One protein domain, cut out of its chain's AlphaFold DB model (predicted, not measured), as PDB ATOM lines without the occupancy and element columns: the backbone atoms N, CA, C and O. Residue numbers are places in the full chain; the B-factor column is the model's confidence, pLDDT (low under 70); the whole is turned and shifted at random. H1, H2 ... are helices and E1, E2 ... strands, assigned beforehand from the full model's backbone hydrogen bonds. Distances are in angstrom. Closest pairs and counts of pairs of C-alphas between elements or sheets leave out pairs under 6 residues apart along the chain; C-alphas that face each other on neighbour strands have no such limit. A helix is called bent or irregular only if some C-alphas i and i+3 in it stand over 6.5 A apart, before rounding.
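What this domain is: This is residues 2 to 107 of the 381 residues of an uncharacterized protein of Dorea formicigenerans (UniProt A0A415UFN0). Two long helices, H1 and H2, run side by side in opposite ways, and a third, H3, spreads away from them as in a V, narrow where H1 begins, H2 ends and H3 begins; the short helix H4 fills the opening, crossing H1 and H2. H5 packs on H4, and the unnamed ends, residues 2 to 11 before H1 and residues 100 to 107 after H5, run along opposite sides of the body. The printed part has 106 residues, with five named helices and one short strand in the order H1, H2, H3, E1, H4, H5, and its class is mostly helix. It is compact, with a radius of gyration of the C-alphas of 13.4 A and spans of 37 by 32 by 25 A.

Where its parts are: H1, residues 12 to 30, begins at C-alpha 12 (16.099, 76.043, 0.382) and measures 26.9 A. H2, residues 35 to 51, measures 24.2 A. H3, residues 54 to 72, measures 27.5 A and ends at C-alpha 72 (8.682, 66.302, 25.171). E1, residues 76 to 78, measures 6.6 A and pairs with no named strand. H4, residues 84 to 89, measures 8.6 A. H5, residues 95 to 99, measures 8.5 A and ends at C-alpha 99 (31.188, 79.021, 22.410); it is neither bent nor irregular, but only just: C-alphas 95 and 98 are 6.1 A apart.

How they stand to each other: H1 and H2 form a helical hairpin and only just touch, with 3 pairs of C-alphas within 8 A, closest at Glu 16 and Met 42, 7.7 A. They run opposite ways at a shallow tilt of 20 degrees. H1 and H3 are close but not clearly touching, with the C-alphas of Trp 12 and Leu 56 closest at 7.3 A. H2 and H3 only just touch, with 3 pairs of C-alphas within 8 A, and only at the corner by their link, with the C-alphas of Val 49 and Leu 55 closest at 5.6 A; they stand at a steep tilt of 50 degrees. H4 touches H1, at its residues 19 to 26 alone, with the C-alphas of Leu 22 and Leu 89 closest at 6.3 A, about perpendicular at 83 degrees. H4 touches H2, at its residues 37 to 41 alone, with the C-alphas of Tyr 38 and Leu 85 closest at 6.9 A. H3 and H4 are near each other. H5 touches H4, with the C-alphas of Leu 85 and Met 98 closest at 5.4 A, and is apart from H1, H2, H3 and E1. Every O i to N i+4 pair is within hydrogen-bond range in H1, H2, H3 and H4; in H5 it is 0 of 1, beside 2 of 2 O i to N i+3 pairs.

The domain as a whole: The two C-alphas farthest apart are those of Arg 2 and Tyr 104, at 39.5 A. The printed part has no cut, and the five links between named elements are tight. The mean pLDDT of the printed part is 79.4; it is under 70 at residues 2 to 7, 9, 81 and 94 to 107.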
ATOM      1  N   ARG A   2      -1.287  72.514  19.262       39.66
ATOM      2  CA  ARG A   2      -1.013  73.289  18.039       39.66
ATOM      3  C   ARG A   2      -0.368  72.329  17.044       39.66
ATOM      4  O   ARG A   2       0.641  71.723  17.391       39.66
ATOM      5  N   LYS A   3      -0.981  72.176  15.870       51.66
ATOM      6  CA  LYS A   3      -0.403  71.431  14.751       51.66
ATOM      7  C   LYS A   3       0.903  72.120  14.343       51.66
ATOM      8  O   LYS A   3       0.941  73.351  14.274       51.66
ATOM      9  N   ILE A   4       1.969  71.347  14.187       56.72
ATOM     10  CA  ILE A   4       3.264  71.849  13.733       56.72
ATOM     11  C   ILE A   4       3.159  72.006  12.211       56.72
ATOM     12  O   ILE A   4       2.899  71.032  11.518       56.72
ATOM     13  N   ASP A   5       3.286  73.232  11.701       59.78
ATOM     14  CA  ASP A   5       3.264  73.517  10.259       59.78
ATOM     15  C   ASP A   5       4.672  73.274   9.690       59.78
ATOM     16  O   ASP A   5       5.559  74.117   9.838       59.78
ATOM     17  N   PHE A   6       4.926  72.065   9.176       63.09
ATOM     18  CA  PHE A   6       6.263  71.617   8.777       63.09
ATOM     19  C   PHE A   6       6.204  70.590   7.635       63.09
ATOM     20  O   PHE A   6       5.404  69.662   7.681       63.09
ATOM     21  N   THR A   7       7.044  70.733   6.599       67.31
ATOM     22  CA  THR A   7       7.015  69.862   5.407       67.31
ATOM     23  C   THR A   7       8.405  69.359   5.011       67.31
ATOM     24  O   THR A   7       9.325  70.142   4.788       67.31
ATOM     25  N   TYR A   8       8.530  68.037   4.836       71.12
ATOM     26  CA  TYR A   8       9.776  67.320   4.502       71.12
ATOM     27  C   TYR A   8      10.460  67.790   3.201       71.12
ATOM     28  O   TYR A   8      11.652  67.577   2.999       71.12
ATOM     29  N   THR A   9       9.715  68.447   2.306       64.94
ATOM     30  CA  THR A   9      10.181  68.862   0.972       64.94
ATOM     31  C   THR A   9      10.162  70.375   0.754       64.94
ATOM     32  O   THR A   9      10.115  70.821  -0.394       64.94
ATOM     33  N   SER A  10      10.149  71.174   1.822       71.56
ATOM     34  CA  SER A  10      10.274  72.630   1.695       71.56
ATOM     35  C   SER A  10      11.592  73.015   1.010       71.56
ATOM     36  O   SER A  10      12.622  72.365   1.209       71.56
ATOM     37  N   GLY A  11      11.559  74.058   0.178       87.12
ATOM     38  CA  GLY A  11      12.718  74.520  -0.579       87.12
ATOM     39  C   GLY A  11      13.804  75.148   0.301       87.12
ATOM     40  O   GLY A  11      13.627  75.404   1.491       87.12
ATOM     41  N   TRP A  12      14.965  75.414  -0.308       92.06
ATOM     42  CA  TRP A  12      16.099  76.043   0.382       92.06
ATOM     43  C   TRP A  12      15.721  77.380   1.035       92.06
ATOM     44  O   TRP A  12      16.164  77.680   2.139       92.06
ATOM     45  N   LYS A  13      14.900  78.188   0.357       91.94
ATOM     46  CA  LYS A  13      14.532  79.528   0.825       91.94
ATOM     47  C   LYS A  13      13.714  79.458   2.112       91.94
ATOM     48  O   LYS A  13      13.946  80.243   3.026       91.94
ATOM     49  N   GLU A  14      12.784  78.516   2.186       91.50
ATOM     50  CA  GLU A  14      11.971  78.251   3.367       91.50
ATOM     51  C   GLU A  14      12.846  77.757   4.530       91.50
ATOM     52  O   GLU A  14      12.704  78.235   5.655       91.50
ATOM     53  N   PHE A  15      13.808  76.869   4.249       91.94
ATOM     54  CA  PHE A  15      14.770  76.385   5.245       91.94
ATOM     55  C   PHE A  15      15.650  77.506   5.808       91.94
ATOM     56  O   PHE A  15      15.808  77.641   7.022       91.94
ATOM     57  N   GLU A  16      16.189  78.351   4.932       93.81
ATOM     58  CA  GLU A  16      17.022  79.491   5.309       93.81
ATOM     59  C   GLU A  16      16.247  80.509   6.156       93.81
ATOM     60  O   GLU A  16      16.750  80.982   7.177       93.81
ATOM     61  N   GLN A  17      14.996  80.805   5.785       92.50
ATOM     62  CA  GLN A  17      14.112  81.674   6.566       92.50
ATOM     63  C   GLN A  17      13.810  81.096   7.950       92.50
ATOM     64  O   GLN A  17      13.829  81.833   8.938       92.50
ATOM     65  N   TYR A  18      13.569  79.786   8.036       92.56
ATOM     66  CA  TYR A  18      13.346  79.105   9.307       92.56
ATOM     67  C   TYR A  18      14.575  79.199  10.223       92.56
ATOM     68  O   TYR A  18      14.455  79.608  11.380       92.56
ATOM     69  N   CYS A  19      15.767  78.902   9.696       92.88
ATOM     70  CA  CYS A  19      17.019  79.020  10.447       92.88
ATOM     71  C   CYS A  19      17.263  80.457  10.923       92.88
ATOM     72  O   CYS A  19      17.634  80.663  12.080       92.88
ATOM     73  N   ARG A  20      16.973  81.457  10.075       94.00
ATOM     74  CA  ARG A  20      17.114  82.875  10.435       94.00
ATOM     75  C   ARG A  20      16.184  83.246  11.581       94.00
ATOM     76  O   ARG A  20      16.634  83.859  12.540       94.00
ATOM     77  N   ALA A  21      14.923  82.818  11.534       92.94
ATOM     78  CA  ALA A  21      13.971  83.078  12.610       92.94
ATOM     79  C   ALA A  21      14.409  82.449  13.947       92.94
ATOM     80  O   ALA A  21      14.263  83.071  15.003       92.94
ATOM     81  N   LEU A  22      14.975  81.234  13.919       90.75
ATOM     82  CA  LEU A  22      15.545  80.606  15.113       90.75
ATOM     83  C   LEU A  22      16.749  81.384  15.650       90.75
ATOM     84  O   LEU A  22      16.839  81.606  16.860       90.75
ATOM     85  N   TYR A  23      17.647  81.810  14.764       90.69
ATOM     86  CA  TYR A  23      18.831  82.581  15.123       90.69
ATOM     87  C   TYR A  23      18.471  83.957  15.704       90.69
ATOM     88  O   TYR A  23      18.954  84.315  16.774       90.69
ATOM     89  N   ASP A  24      17.539  84.684  15.091       90.06
ATOM     90  CA  ASP A  24      17.058  85.968  15.612       90.06
ATOM     91  C   ASP A  24      16.407  85.790  16.994       90.06
ATOM     92  O   ASP A  24      16.642  86.566  17.925       90.06
ATOM     93  N   GLY A  25      15.622  84.722  17.171       87.25
ATOM     94  CA  GLY A  25      15.062  84.344  18.467       87.25
ATOM     95  C   GLY A  25      16.133  84.033  19.519       87.25
ATOM     96  O   GLY A  25      15.966  84.385  20.691       87.25
ATOM     97  N   TYR A  26      17.240  83.408  19.110       84.19
ATOM     98  CA  TYR A  26      18.406  83.159  19.954       84.19
ATOM     99  C   TYR A  26      19.098  84.469  20.362       84.19
ATOM    100  O   TYR A  26      19.252  84.720  21.562       84.19
ATOM    101  N   CYS A  27      19.430  85.335  19.401       84.00
ATOM    102  CA  CYS A  27      20.083  86.623  19.644       84.00
ATOM    103  C   CYS A  27      19.275  87.487  20.617       84.00
ATOM    104  O   CYS A  27      19.822  88.028  21.579       84.00
ATOM    105  N   ASN A  28      17.955  87.539  20.426       84.19
ATOM    106  CA  ASN A  28      17.044  88.273  21.301       84.19
ATOM    107  C   ASN A  28      17.013  87.724  22.732       84.19
ATOM    108  O   ASN A  28      16.900  88.489  23.686       84.19
ATOM    109  N   ARG A  29      17.098  86.400  22.903       79.88
ATOM    110  CA  ARG A  29      17.014  85.760  24.224       79.88
ATOM    111  C   ARG A  29      18.297  85.904  25.034       79.88
ATOM    112  O   ARG A  29      18.225  86.049  26.251       79.88
ATOM    113  N   TYR A  30      19.447  85.796  24.378       73.62
ATOM    114  CA  TYR A  30      20.739  85.698  25.060       73.62
ATOM    115  C   TYR A  30      21.600  86.955  24.940       73.62
ATOM    116  O   TYR A  30      22.659  87.003  25.559       73.62
ATOM    117  N   CYS A  31      21.169  87.953  24.161       70.12
ATOM    118  CA  CYS A  31      21.951  89.154  23.853       70.12
ATOM    119  C   CYS A  31      23.363  88.822  23.329       70.12
ATOM    120  O   CYS A  31      24.312  89.569  23.558       70.12
ATOM    121  N   LYS A  32      23.500  87.681  22.644       71.25
ATOM    122  CA  LYS A  32      24.727  87.203  22.002       71.25
ATOM    123  C   LYS A  32      24.449  87.069  20.509       71.25
ATOM    124  O   LYS A  32      23.552  86.318  20.139       71.25
ATOM    125  N   ALA A  33      25.221  87.765  19.681       75.75
ATOM    126  CA  ALA A  33      25.206  87.610  18.231       75.75
ATOM    127  C   ALA A  33      26.566  87.072  17.777       75.75
ATOM    128  O   ALA A  33      27.606  87.553  18.227       75.75
ATOM    129  N   ASN A  34      26.547  86.073  16.902       79.12
ATOM    130  CA  ASN A  34      27.724  85.586  16.194       79.12
ATOM    131  C   ASN A  34      27.380  85.456  14.705       79.12
ATOM    132  O   ASN A  34      27.329  84.360  14.145       79.12
ATOM    133  N   ASP A  35      27.081  86.602  14.084       84.50
ATOM    134  CA  ASP A  35      26.576  86.665  12.707       84.50
ATOM    135  C   ASP A  35      27.568  86.037  11.730       84.50
ATOM    136  O   ASP A  35      27.169  85.306  10.829       84.50
ATOM    137  N   LYS A  36      28.870  86.221  11.983       83.88
ATOM    138  CA  LYS A  36      29.945  85.615  11.196       83.88
ATOM    139  C   LYS A  36      29.871  84.084  11.211       83.88
ATOM    140  O   LYS A  36      29.984  83.466  10.154       83.88
ATOM    141  N   LEU A  37      29.677  83.466  12.380       80.62
ATOM    142  CA  LEU A  37      29.541  82.011  12.494       80.62
ATOM    143  C   LEU A  37      28.251  81.514  11.833       80.62
ATOM    144  O   LEU A  37      28.287  80.531  11.094       80.62
ATOM    145  N   TYR A  38      27.132  82.208  12.062       86.94
ATOM    146  CA  TYR A  38      25.845  81.868  11.454       86.94
ATOM    147  C   TYR A  38      25.911  81.904   9.925       86.94
ATOM    148  O   TYR A  38      25.545  80.932   9.265       86.94
ATOM    149  N   GLU A  39      26.423  82.994   9.356       88.81
ATOM    150  CA  GLU A  39      26.583  83.146   7.909       88.81
ATOM    151  C   GLU A  39      27.528  82.086   7.341       88.81
ATOM    152  O   GLU A  39      27.214  81.475   6.320       88.81
ATOM    153  N   ARG A  40      28.637  81.789   8.031       84.81
ATOM    154  CA  ARG A  40      29.580  80.735   7.627       84.81
ATOM    155  C   ARG A  40      28.912  79.363   7.560       84.81
ATOM    156  O   ARG A  40      29.033  78.685   6.539       84.81
ATOM    157  N   GLU A  41      28.221  78.945   8.623       87.56
ATOM    158  CA  GLU A  41      27.538  77.646   8.651       87.56
ATOM    159  C   GLU A  41      26.430  77.577   7.597       87.56
ATOM    160  O   GLU A  41      26.361  76.599   6.855       87.56
ATOM    161  N   MET A  42      25.624  78.631   7.438       91.25
ATOM    162  CA  MET A  42      24.579  78.668   6.412       91.25
ATOM    163  C   MET A  42      25.144  78.626   4.988       91.25
ATOM    164  O   MET A  42      24.611  77.899   4.147       91.25
ATOM    165  N   CYS A  43      26.240  79.336   4.702       90.19
ATOM    166  CA  CYS A  43      26.930  79.254   3.413       90.19
ATOM    167  C   CYS A  43      27.477  77.846   3.149       90.19
ATOM    168  O   CYS A  43      27.350  77.332   2.033       90.19
ATOM    169  N   PHE A  44      28.057  77.208   4.168       87.31
ATOM    170  CA  PHE A  44      28.554  75.840   4.071       87.31
ATOM    171  C   PHE A  44      27.422  74.842   3.792       87.31
ATOM    172  O   PHE A  44      27.506  74.077   2.829       87.31
ATOM    173  N   ILE A  45      26.326  74.915   4.554       91.12
ATOM    174  CA  ILE A  45      25.132  74.093   4.334       91.12
ATOM    175  C   ILE A  45      24.587  74.320   2.921       91.12
ATOM    176  O   ILE A  45      24.312  73.358   2.210       91.12
ATOM    177  N   GLN A  46      24.485  75.574   2.465       92.75
ATOM    178  CA  GLN A  46      23.987  75.880   1.123       92.75
ATOM    179  C   GLN A  46      24.846  75.232   0.032       92.75
ATOM    180  O   GLN A  46      24.314  74.698  -0.944       92.75
ATOM    181  N   LYS A  47      26.175  75.287   0.176       91.19
ATOM    182  CA  LYS A  47      27.105  74.631  -0.749       91.19
ATOM    183  C   LYS A  47      26.864  73.120  -0.767       91.19
ATOM    184  O   LYS A  47      26.707  72.551  -1.844       91.19
ATOM    185  N   LYS A  48      26.741  72.493   0.403       89.50
ATOM    186  CA  LYS A  48      26.514  71.047   0.531       89.50
ATOM    187  C   LYS A  48      25.153  70.599  -0.003       89.50
ATOM    188  O   LYS A  48      25.080  69.590  -0.688       89.50
ATOM    189  N   VAL A  49      24.096  71.384   0.196       90.94
ATOM    190  CA  VAL A  49      22.767  71.118  -0.386       90.94
ATOM    191  C   VAL A  49      22.776  71.239  -1.918       90.94
ATOM    192  O   VAL A  49      22.045  70.523  -2.602       90.94
ATOM    193  N   LYS A  50      23.609  72.124  -2.488       90.81
ATOM    194  CA  LYS A  50      23.816  72.198  -3.947       90.81
ATOM    195  C   LYS A  50      24.548  70.962  -4.483       90.81
ATOM    196  O   LYS A  50      24.214  70.514  -5.576       90.81
ATOM    197  N   GLU A  51      25.513  70.434  -3.727       90.38
ATOM    198  CA  GLU A  51      26.248  69.196  -4.046       90.38
ATOM    199  C   GLU A  51      25.345  67.955  -3.922       90.38
ATOM    200  O   GLU A  51      25.351  67.099  -4.805       90.38
ATOM    201  N   ASN A  52      24.526  67.881  -2.870       87.88
ATOM    202  CA  ASN A  52      23.590  66.793  -2.603       87.88
ATOM    203  C   ASN A  52      22.236  67.333  -2.114       87.88
ATOM    204  O   ASN A  52      22.086  67.742  -0.961       87.88
ATOM    205  N   LYS A  53      21.214  67.270  -2.975       84.44
ATOM    206  CA  LYS A  53      19.864  67.765  -2.654       84.44
ATOM    207  C   LYS A  53      19.172  66.984  -1.534       84.44
ATOM    208  O   LYS A  53      18.306  67.552  -0.871       84.44
ATOM    209  N   GLU A  54      19.551  65.728  -1.303       83.44
ATOM    210  CA  GLU A  54      18.977  64.894  -0.237       83.44
ATOM    211  C   GLU A  54      19.339  65.421   1.155       83.44
ATOM    212  O   GLU A  54      18.565  65.277   2.096       83.44
ATOM    213  N   LEU A  55      20.452  66.152   1.280       87.88
ATOM    214  CA  LEU A  55      20.849  66.759   2.547       87.88
ATOM    215  C   LEU A  55      19.794  67.735   3.091       87.88
ATOM    216  O   LEU A  55      19.625  67.854   4.301       87.88
ATOM    217  N   LEU A  56      19.047  68.417   2.214       89.62
ATOM    218  CA  LEU A  56      17.973  69.310   2.652       89.62
ATOM    219  C   LEU A  56      16.853  68.546   3.372       89.62
ATOM    220  O   LEU A  56      16.300  69.051   4.345       89.62
ATOM    221  N   LYS A  57      16.551  67.319   2.933       86.94
ATOM    222  CA  LYS A  57      15.567  66.451   3.592       86.94
ATOM    223  C   LYS A  57      16.055  66.021   4.974       86.94
ATOM    224  O   LYS A  57      15.317  66.155   5.948       86.94
ATOM    225  N   GLN A  58      17.326  65.628   5.075       88.69
ATOM    226  CA  GLN A  58      17.959  65.273   6.349       88.69
ATOM    227  C   GLN A  58      17.967  66.439   7.342       88.69
ATOM    228  O   GLN A  58      17.696  66.254   8.529       88.69
ATOM    229  N   LEU A  59      18.225  67.658   6.863       91.06
ATOM    230  CA  LEU A  59      18.149  68.868   7.679       91.06
ATOM    231  C   LEU A  59      16.725  69.118   8.181       91.06
ATOM    232  O   LEU A  59      16.546  69.463   9.347       91.06
ATOM    233  N   TRP A  60      15.705  68.899   7.351       90.31
ATOM    234  CA  TRP A  60      14.321  69.012   7.801       90.31
ATOM    235  C   TRP A  60      13.938  67.930   8.816       90.31
ATOM    236  O   TRP A  60      13.332  68.249   9.837       90.31
ATOM    237  N   VAL A  61      14.349  66.675   8.627       90.25
ATOM    238  CA  VAL A  61      14.170  65.646   9.669       90.25
ATOM    239  C   VAL A  61      14.869  66.065  10.957       90.25
ATOM    240  O   VAL A  61      14.256  66.013  12.017       90.25
ATOM    241  N   SER A  62      16.090  66.590  10.879       91.12
ATOM    242  CA  SER A  62      16.820  67.098  12.049       91.12
ATOM    243  C   SER A  62      16.036  68.185  12.791       91.12
ATOM    244  O   SER A  62      15.883  68.120  14.011       91.12
ATOM    245  N   VAL A  63      15.487  69.165  12.063       91.62
ATOM    246  CA  VAL A  63      14.627  70.208  12.640       91.62
ATOM    247  C   VAL A  63      13.432  69.586  13.355       91.62
ATOM    248  O   VAL A  63      13.176  69.911  14.515       91.62
ATOM    249  N   PHE A  64      12.719  68.676  12.689       91.50
ATOM    250  CA  PHE A  64      11.551  68.010  13.254       91.50
ATOM    251  C   PHE A  64      11.897  67.230  14.531       91.50
ATOM    252  O   PHE A  64      11.253  67.420  15.564       91.50
ATOM    253  N   ILE A  65      12.958  66.422  14.504       91.44
ATOM    254  CA  ILE A  65      13.438  65.659  15.663       91.44
ATOM    255  C   ILE A  65      13.796  66.599  16.815       91.44
ATOM    256  O   ILE A  65      13.400  66.363  17.956       91.44
ATOM    257  N   GLY A  66      14.466  67.709  16.520       89.44
ATOM    258  CA  GLY A  66      14.771  68.752  17.490       89.44
ATOM    259  C   GLY A  66      13.531  69.411  18.112       89.44
ATOM    260  O   GLY A  66      13.491  69.702  19.312       89.44
ATOM    261  N   MET A  67      12.471  69.605  17.321       89.44
ATOM    262  CA  MET A  67      11.181  70.100  17.808       89.44
ATOM    263  C   MET A  67      10.480  69.090  18.720       89.44
ATOM    264  O   MET A  67       9.971  69.487  19.771       89.44
ATOM    265  N   VAL A  68      10.474  67.805  18.351       89.00
ATOM    266  CA  VAL A  68       9.938  66.714  19.181       89.00
ATOM    267  C   VAL A  68      10.713  66.627  20.496       89.00
ATOM    268  O   VAL A  68      10.097  66.618  21.563       89.00
ATOM    269  N   ALA A  69      12.047  66.677  20.432       85.06
ATOM    270  CA  ALA A  69      12.912  66.680  21.607       85.06
ATOM    271  C   ALA A  69      12.531  67.797  22.574       85.06
ATOM    272  O   ALA A  69      12.277  67.560  23.750       85.06
ATOM    273  N   LYS A  70      12.387  69.019  22.060       83.06
ATOM    274  CA  LYS A  70      11.997  70.177  22.861       83.06
ATOM    275  C   LYS A  70      10.576  70.081  23.418       83.06
ATOM    276  O   LYS A  70      10.335  70.515  24.541       83.06
ATOM    277  N   LYS A  71       9.622  69.568  22.635       84.88
ATOM    278  CA  LYS A  71       8.209  69.442  23.030       84.88
ATOM    279  C   LYS A  71       8.034  68.477  24.202       84.88
ATOM    280  O   LYS A  71       7.224  68.751  25.084       84.88
ATOM    281  N   TYR A  72       8.793  67.386  24.196       81.62
ATOM    282  CA  TYR A  72       8.682  66.302  25.171       81.62
ATOM    283  C   TYR A  72       9.829  66.256  26.190       81.62
ATOM    284  O   TYR A  72       9.861  65.348  27.018       81.62
ATOM    285  N   ASP A  73      10.734  67.239  26.147       75.31
ATOM    286  CA  ASP A  73      11.950  67.321  26.968       75.31
ATOM    287  C   ASP A  73      12.800  66.036  26.884       75.31
ATOM    288  O   ASP A  73      13.248  65.493  27.889       75.31
ATOM    289  N   LEU A  74      12.975  65.520  25.661       80.19
ATOM    290  CA  LEU A  74      13.784  64.330  25.384       80.19
ATOM    291  C   LEU A  74      15.245  64.713  25.176       80.19
ATOM    292  O   LEU A  74      15.570  65.721  24.543       80.19
ATOM    293  N   THR A  75      16.136  63.852  25.647       75.56
ATOM    294  CA  THR A  75      17.571  64.003  25.446       75.56
ATOM    295  C   THR A  75      17.969  63.394  24.113       75.56
ATOM    296  O   THR A  75      18.012  62.171  23.957       75.56
ATOM    297  N   ILE A  76      18.300  64.260  23.156       82.69
ATOM    298  CA  ILE A  76      18.792  63.862  21.839       82.69
ATOM    299  C   ILE A  76      20.126  64.538  21.570       82.69
ATOM    300  O   ILE A  76      20.334  65.705  21.902       82.69
ATOM    301  N   THR A  77      21.041  63.798  20.959       79.38
ATOM    302  CA  THR A  77      22.310  64.335  20.479       79.38
ATOM    303  C   THR A  77      22.553  63.850  19.063       79.38
ATOM    304  O   THR A  77      22.641  62.647  18.828       79.38
ATOM    305  N   ALA A  78      22.653  64.777  18.114       80.81
ATOM    306  CA  ALA A  78      23.030  64.434  16.749       80.81
ATOM    307  C   ALA A  78      24.537  64.153  16.681       80.81
ATOM    308  O   ALA A  78      25.349  64.963  17.134       80.81
ATOM    309  N   LYS A  79      24.922  63.022  16.083       71.00
ATOM    310  CA  LYS A  79      26.324  62.739  15.777       71.00
ATOM    311  C   LYS A  79      26.703  63.455  14.496       71.00
ATOM    312  O   LYS A  79      26.564  62.919  13.403       71.00
ATOM    313  N   THR A  80      27.207  64.671  14.635       70.50
ATOM    314  CA  THR A  80      27.821  65.378  13.518       70.50
ATOM    315  C   THR A  80      29.163  65.956  13.918       70.50
ATOM    316  O   THR A  80      29.448  66.200  15.090       70.50
ATOM    317  N   GLN A  81      29.974  66.226  12.906       63.06
ATOM    318  CA  GLN A  81      31.250  66.909  13.054       63.06
ATOM    319  C   GLN A  81      31.161  68.379  12.631       63.06
ATOM    320  O   GLN A  81      32.193  69.039  12.597       63.06
ATOM    321  N   SER A  82      29.963  68.872  12.283       73.12
ATOM    322  CA  SER A  82      29.763  70.146  11.590       73.12
ATOM    323  C   SER A  82      28.535  70.933  12.048       73.12
ATOM    324  O   SER A  82      27.636  70.380  12.664       73.12
ATOM    325  N   CYS A  83      28.467  72.217  11.693       80.00
ATOM    326  CA  CYS A  83      27.269  73.053  11.859       80.00
ATOM    327  C   CYS A  83      26.723  73.106  13.302       80.00
ATOM    328  O   CYS A  83      25.520  72.954  13.541       80.00
ATOM    329  N   ALA A  84      27.623  73.260  14.278       78.31
ATOM    330  CA  ALA A  84      27.286  73.169  15.693       78.31
ATOM    331  C   ALA A  84      26.285  74.247  16.123       78.31
ATOM    332  O   ALA A  84      25.392  73.962  16.928       78.31
ATOM    333  N   LEU A  85      26.391  75.463  15.570       80.69
ATOM    334  CA  LEU A  85      25.440  76.534  15.855       80.69
ATOM    335  C   LEU A  85      24.048  76.161  15.335       80.69
ATOM    336  O   LEU A  85      23.091  76.189  16.111       80.69
ATOM    337  N   ILE A  86      23.929  75.751  14.071       86.19
ATOM    338  CA  ILE A  86      22.641  75.373  13.468       86.19
ATOM    339  C   ILE A  86      21.989  74.200  14.209       86.19
ATOM    340  O   ILE A  86      20.803  74.260  14.538       86.19
ATOM    341  N   LEU A  87      22.745  73.166  14.572       85.75
ATOM    342  CA  LEU A  87      22.183  72.052  15.340       85.75
ATOM    343  C   LEU A  87      21.800  72.418  16.771       85.75
ATOM    344  O   LEU A  87      20.815  71.899  17.302       85.75
ATOM    345  N   SER A  88      22.534  73.336  17.394       81.38
ATOM    346  CA  SER A  88      22.154  73.868  18.702       81.38
ATOM    347  C   SER A  88      20.855  74.680  18.607       81.38
ATOM    348  O   SER A  88      20.003  74.568  19.489       81.38
ATOM    349  N   LEU A  89      20.633  75.431  17.516       85.62
ATOM    350  CA  LEU A  89      19.345  76.090  17.248       85.62
ATOM    351  C   LEU A  89      18.201  75.074  17.099       85.62
ATOM    352  O   LEU A  89      17.079  75.341  17.539       85.62
ATOM    353  N   PHE A  90      18.487  73.891  16.549       88.94
ATOM    354  CA  PHE A  90      17.524  72.791  16.455       88.94
ATOM    355  C   PHE A  90      17.302  72.059  17.786       88.94
ATOM    356  O   PHE A  90      16.373  71.269  17.880       88.94
ATOM    357  N   ASN A  91      18.035  72.370  18.862       82.50
ATOM    358  CA  ASN A  91      18.024  71.628  20.136       82.50
ATOM    359  C   ASN A  91      18.587  70.197  20.012       82.50
ATOM    360  O   ASN A  91      18.222  69.320  20.791       82.50
ATOM    361  N   LEU A  92      19.474  69.964  19.040       83.25
ATOM    362  CA  LEU A  92      20.160  68.682  18.827       83.25
ATOM    363  C   LEU A  92      21.582  68.651  19.405       83.25
ATOM    364  O   LEU A  92      22.216  67.596  19.412       83.25
ATOM    365  N   LEU A  93      22.073  69.799  19.878       75.00
ATOM    366  CA  LEU A  93      23.324  69.954  20.617       75.00
ATOM    367  C   LEU A  93      23.112  70.898  21.816       75.00
ATOM    368  O   LEU A  93      22.220  71.756  21.773       75.00
ATOM    369  N   PRO A  94      23.906  70.772  22.897       64.00
ATOM    370  CA  PRO A  94      23.828  71.678  24.037       64.00
ATOM    371  C   PRO A  94      24.135  73.125  23.634       64.00
ATOM    372  O   PRO A  94      25.103  73.385  22.931       64.00
ATOM    373  N   PHE A  95      23.374  74.090  24.160       55.12
ATOM    374  CA  PHE A  95      23.519  75.520  23.827       55.12
ATOM    375  C   PHE A  95      24.932  76.099  24.021       55.12
ATOM    376  O   PHE A  95      25.280  77.072  23.360       55.12
ATOM    377  N   ASN A  96      25.740  75.532  24.920       55.44
ATOM    378  CA  ASN A  96      27.101  76.011  25.174       55.44
ATOM    379  C   ASN A  96      28.090  75.571  24.079       55.44
ATOM    380  O   ASN A  96      29.160  76.160  23.976       55.44
ATOM    381  N   ALA A  97      27.712  74.624  23.206       51.22
ATOM    382  CA  ALA A  97      28.480  74.254  22.013       51.22
ATOM    383  C   ALA A  97      28.675  75.424  21.028       51.22
ATOM    384  O   ALA A  97      29.523  75.358  20.144       51.22
ATOM    385  N   MET A  98      27.925  76.518  21.209       55.56
ATOM    386  CA  MET A  98      28.052  77.767  20.456       55.56
ATOM    387  C   MET A  98      29.234  78.658  20.898       55.56
ATOM    388  O   MET A  98      29.436  79.710  20.300       55.56
ATOM    389  N   GLU A  99      29.991  78.287  21.941       57.00
ATOM    390  CA  GLU A  99      31.188  79.021  22.410       57.00
ATOM    391  C   GLU A  99      32.480  78.608  21.677       57.00
ATOM    392  O   GLU A  99      33.564  79.068  22.026       57.00
ATOM    393  N   ILE A 100      32.385  77.737  20.666       57.25
ATOM    394  CA  ILE A 100      33.542  77.247  19.911       57.25
ATOM    395  C   ILE A 100      33.971  78.307  18.889       57.25
ATOM    396  O   ILE A 100      33.293  78.529  17.886       57.25
ATOM    397  N   ASP A 101      35.121  78.929  19.145       52.16
ATOM    398  CA  ASP A 101      35.709  79.994  18.315       52.16
ATOM    399  C   ASP A 101      36.599  79.469  17.170       52.16
ATOM    400  O   ASP A 101      37.108  80.250  16.365       52.16
ATOM    401  N   VAL A 102      36.807  78.149  17.069       51.47
ATOM    402  CA  VAL A 102      37.777  77.597  16.112       51.47
ATOM    403  C   VAL A 102      37.204  77.534  14.693       51.47
ATOM    404  O   VAL A 102      36.126  76.993  14.429       51.47
ATOM    405  N   ASP A 103      37.963  78.101  13.755       53.16
ATOM    406  CA  ASP A 103      37.681  78.141  12.321       53.16
ATOM    407  C   ASP A 103      38.198  76.883  11.616       53.16
ATOM    408  O   ASP A 103      39.095  76.947  10.780       53.16
ATOM    409  N   TYR A 104      37.654  75.720  11.984       53.81
ATOM    410  CA  TYR A 104      37.913  74.479  11.259       53.81
ATOM    411  C   TYR A 104      36.774  74.195  10.276       53.81
ATOM    412  O   TYR A 104      35.612  74.043  10.667       53.81
ATOM    413  N   SER A 105      37.091  74.163   8.978       54.56
ATOM    414  CA  SER A 105      36.096  73.929   7.935       54.56
ATOM    415  C   SER A 105      35.629  72.483   7.970       54.56
ATOM    416  O   SER A 105      36.406  71.552   7.807       54.56
ATOM    417  N   ASN A 106      34.336  72.285   8.160       60.53
ATOM    418  CA  ASN A 106      33.772  70.950   8.175       60.53
ATOM    419  C   ASN A 106      33.814  70.334   6.769       60.53
ATOM    420  O   ASN A 106      33.446  70.984   5.793       60.53
ATOM    421  N   THR A 107      34.256  69.084   6.650       60.09
ATOM    422  CA  THR A 107      34.344  68.379   5.360       60.09
ATOM    423  C   THR A 107      32.978  67.916   4.857       60.09
ATOM    424  O   THR A 107      32.711  67.969   3.650       60.09
TER     425      THR A 107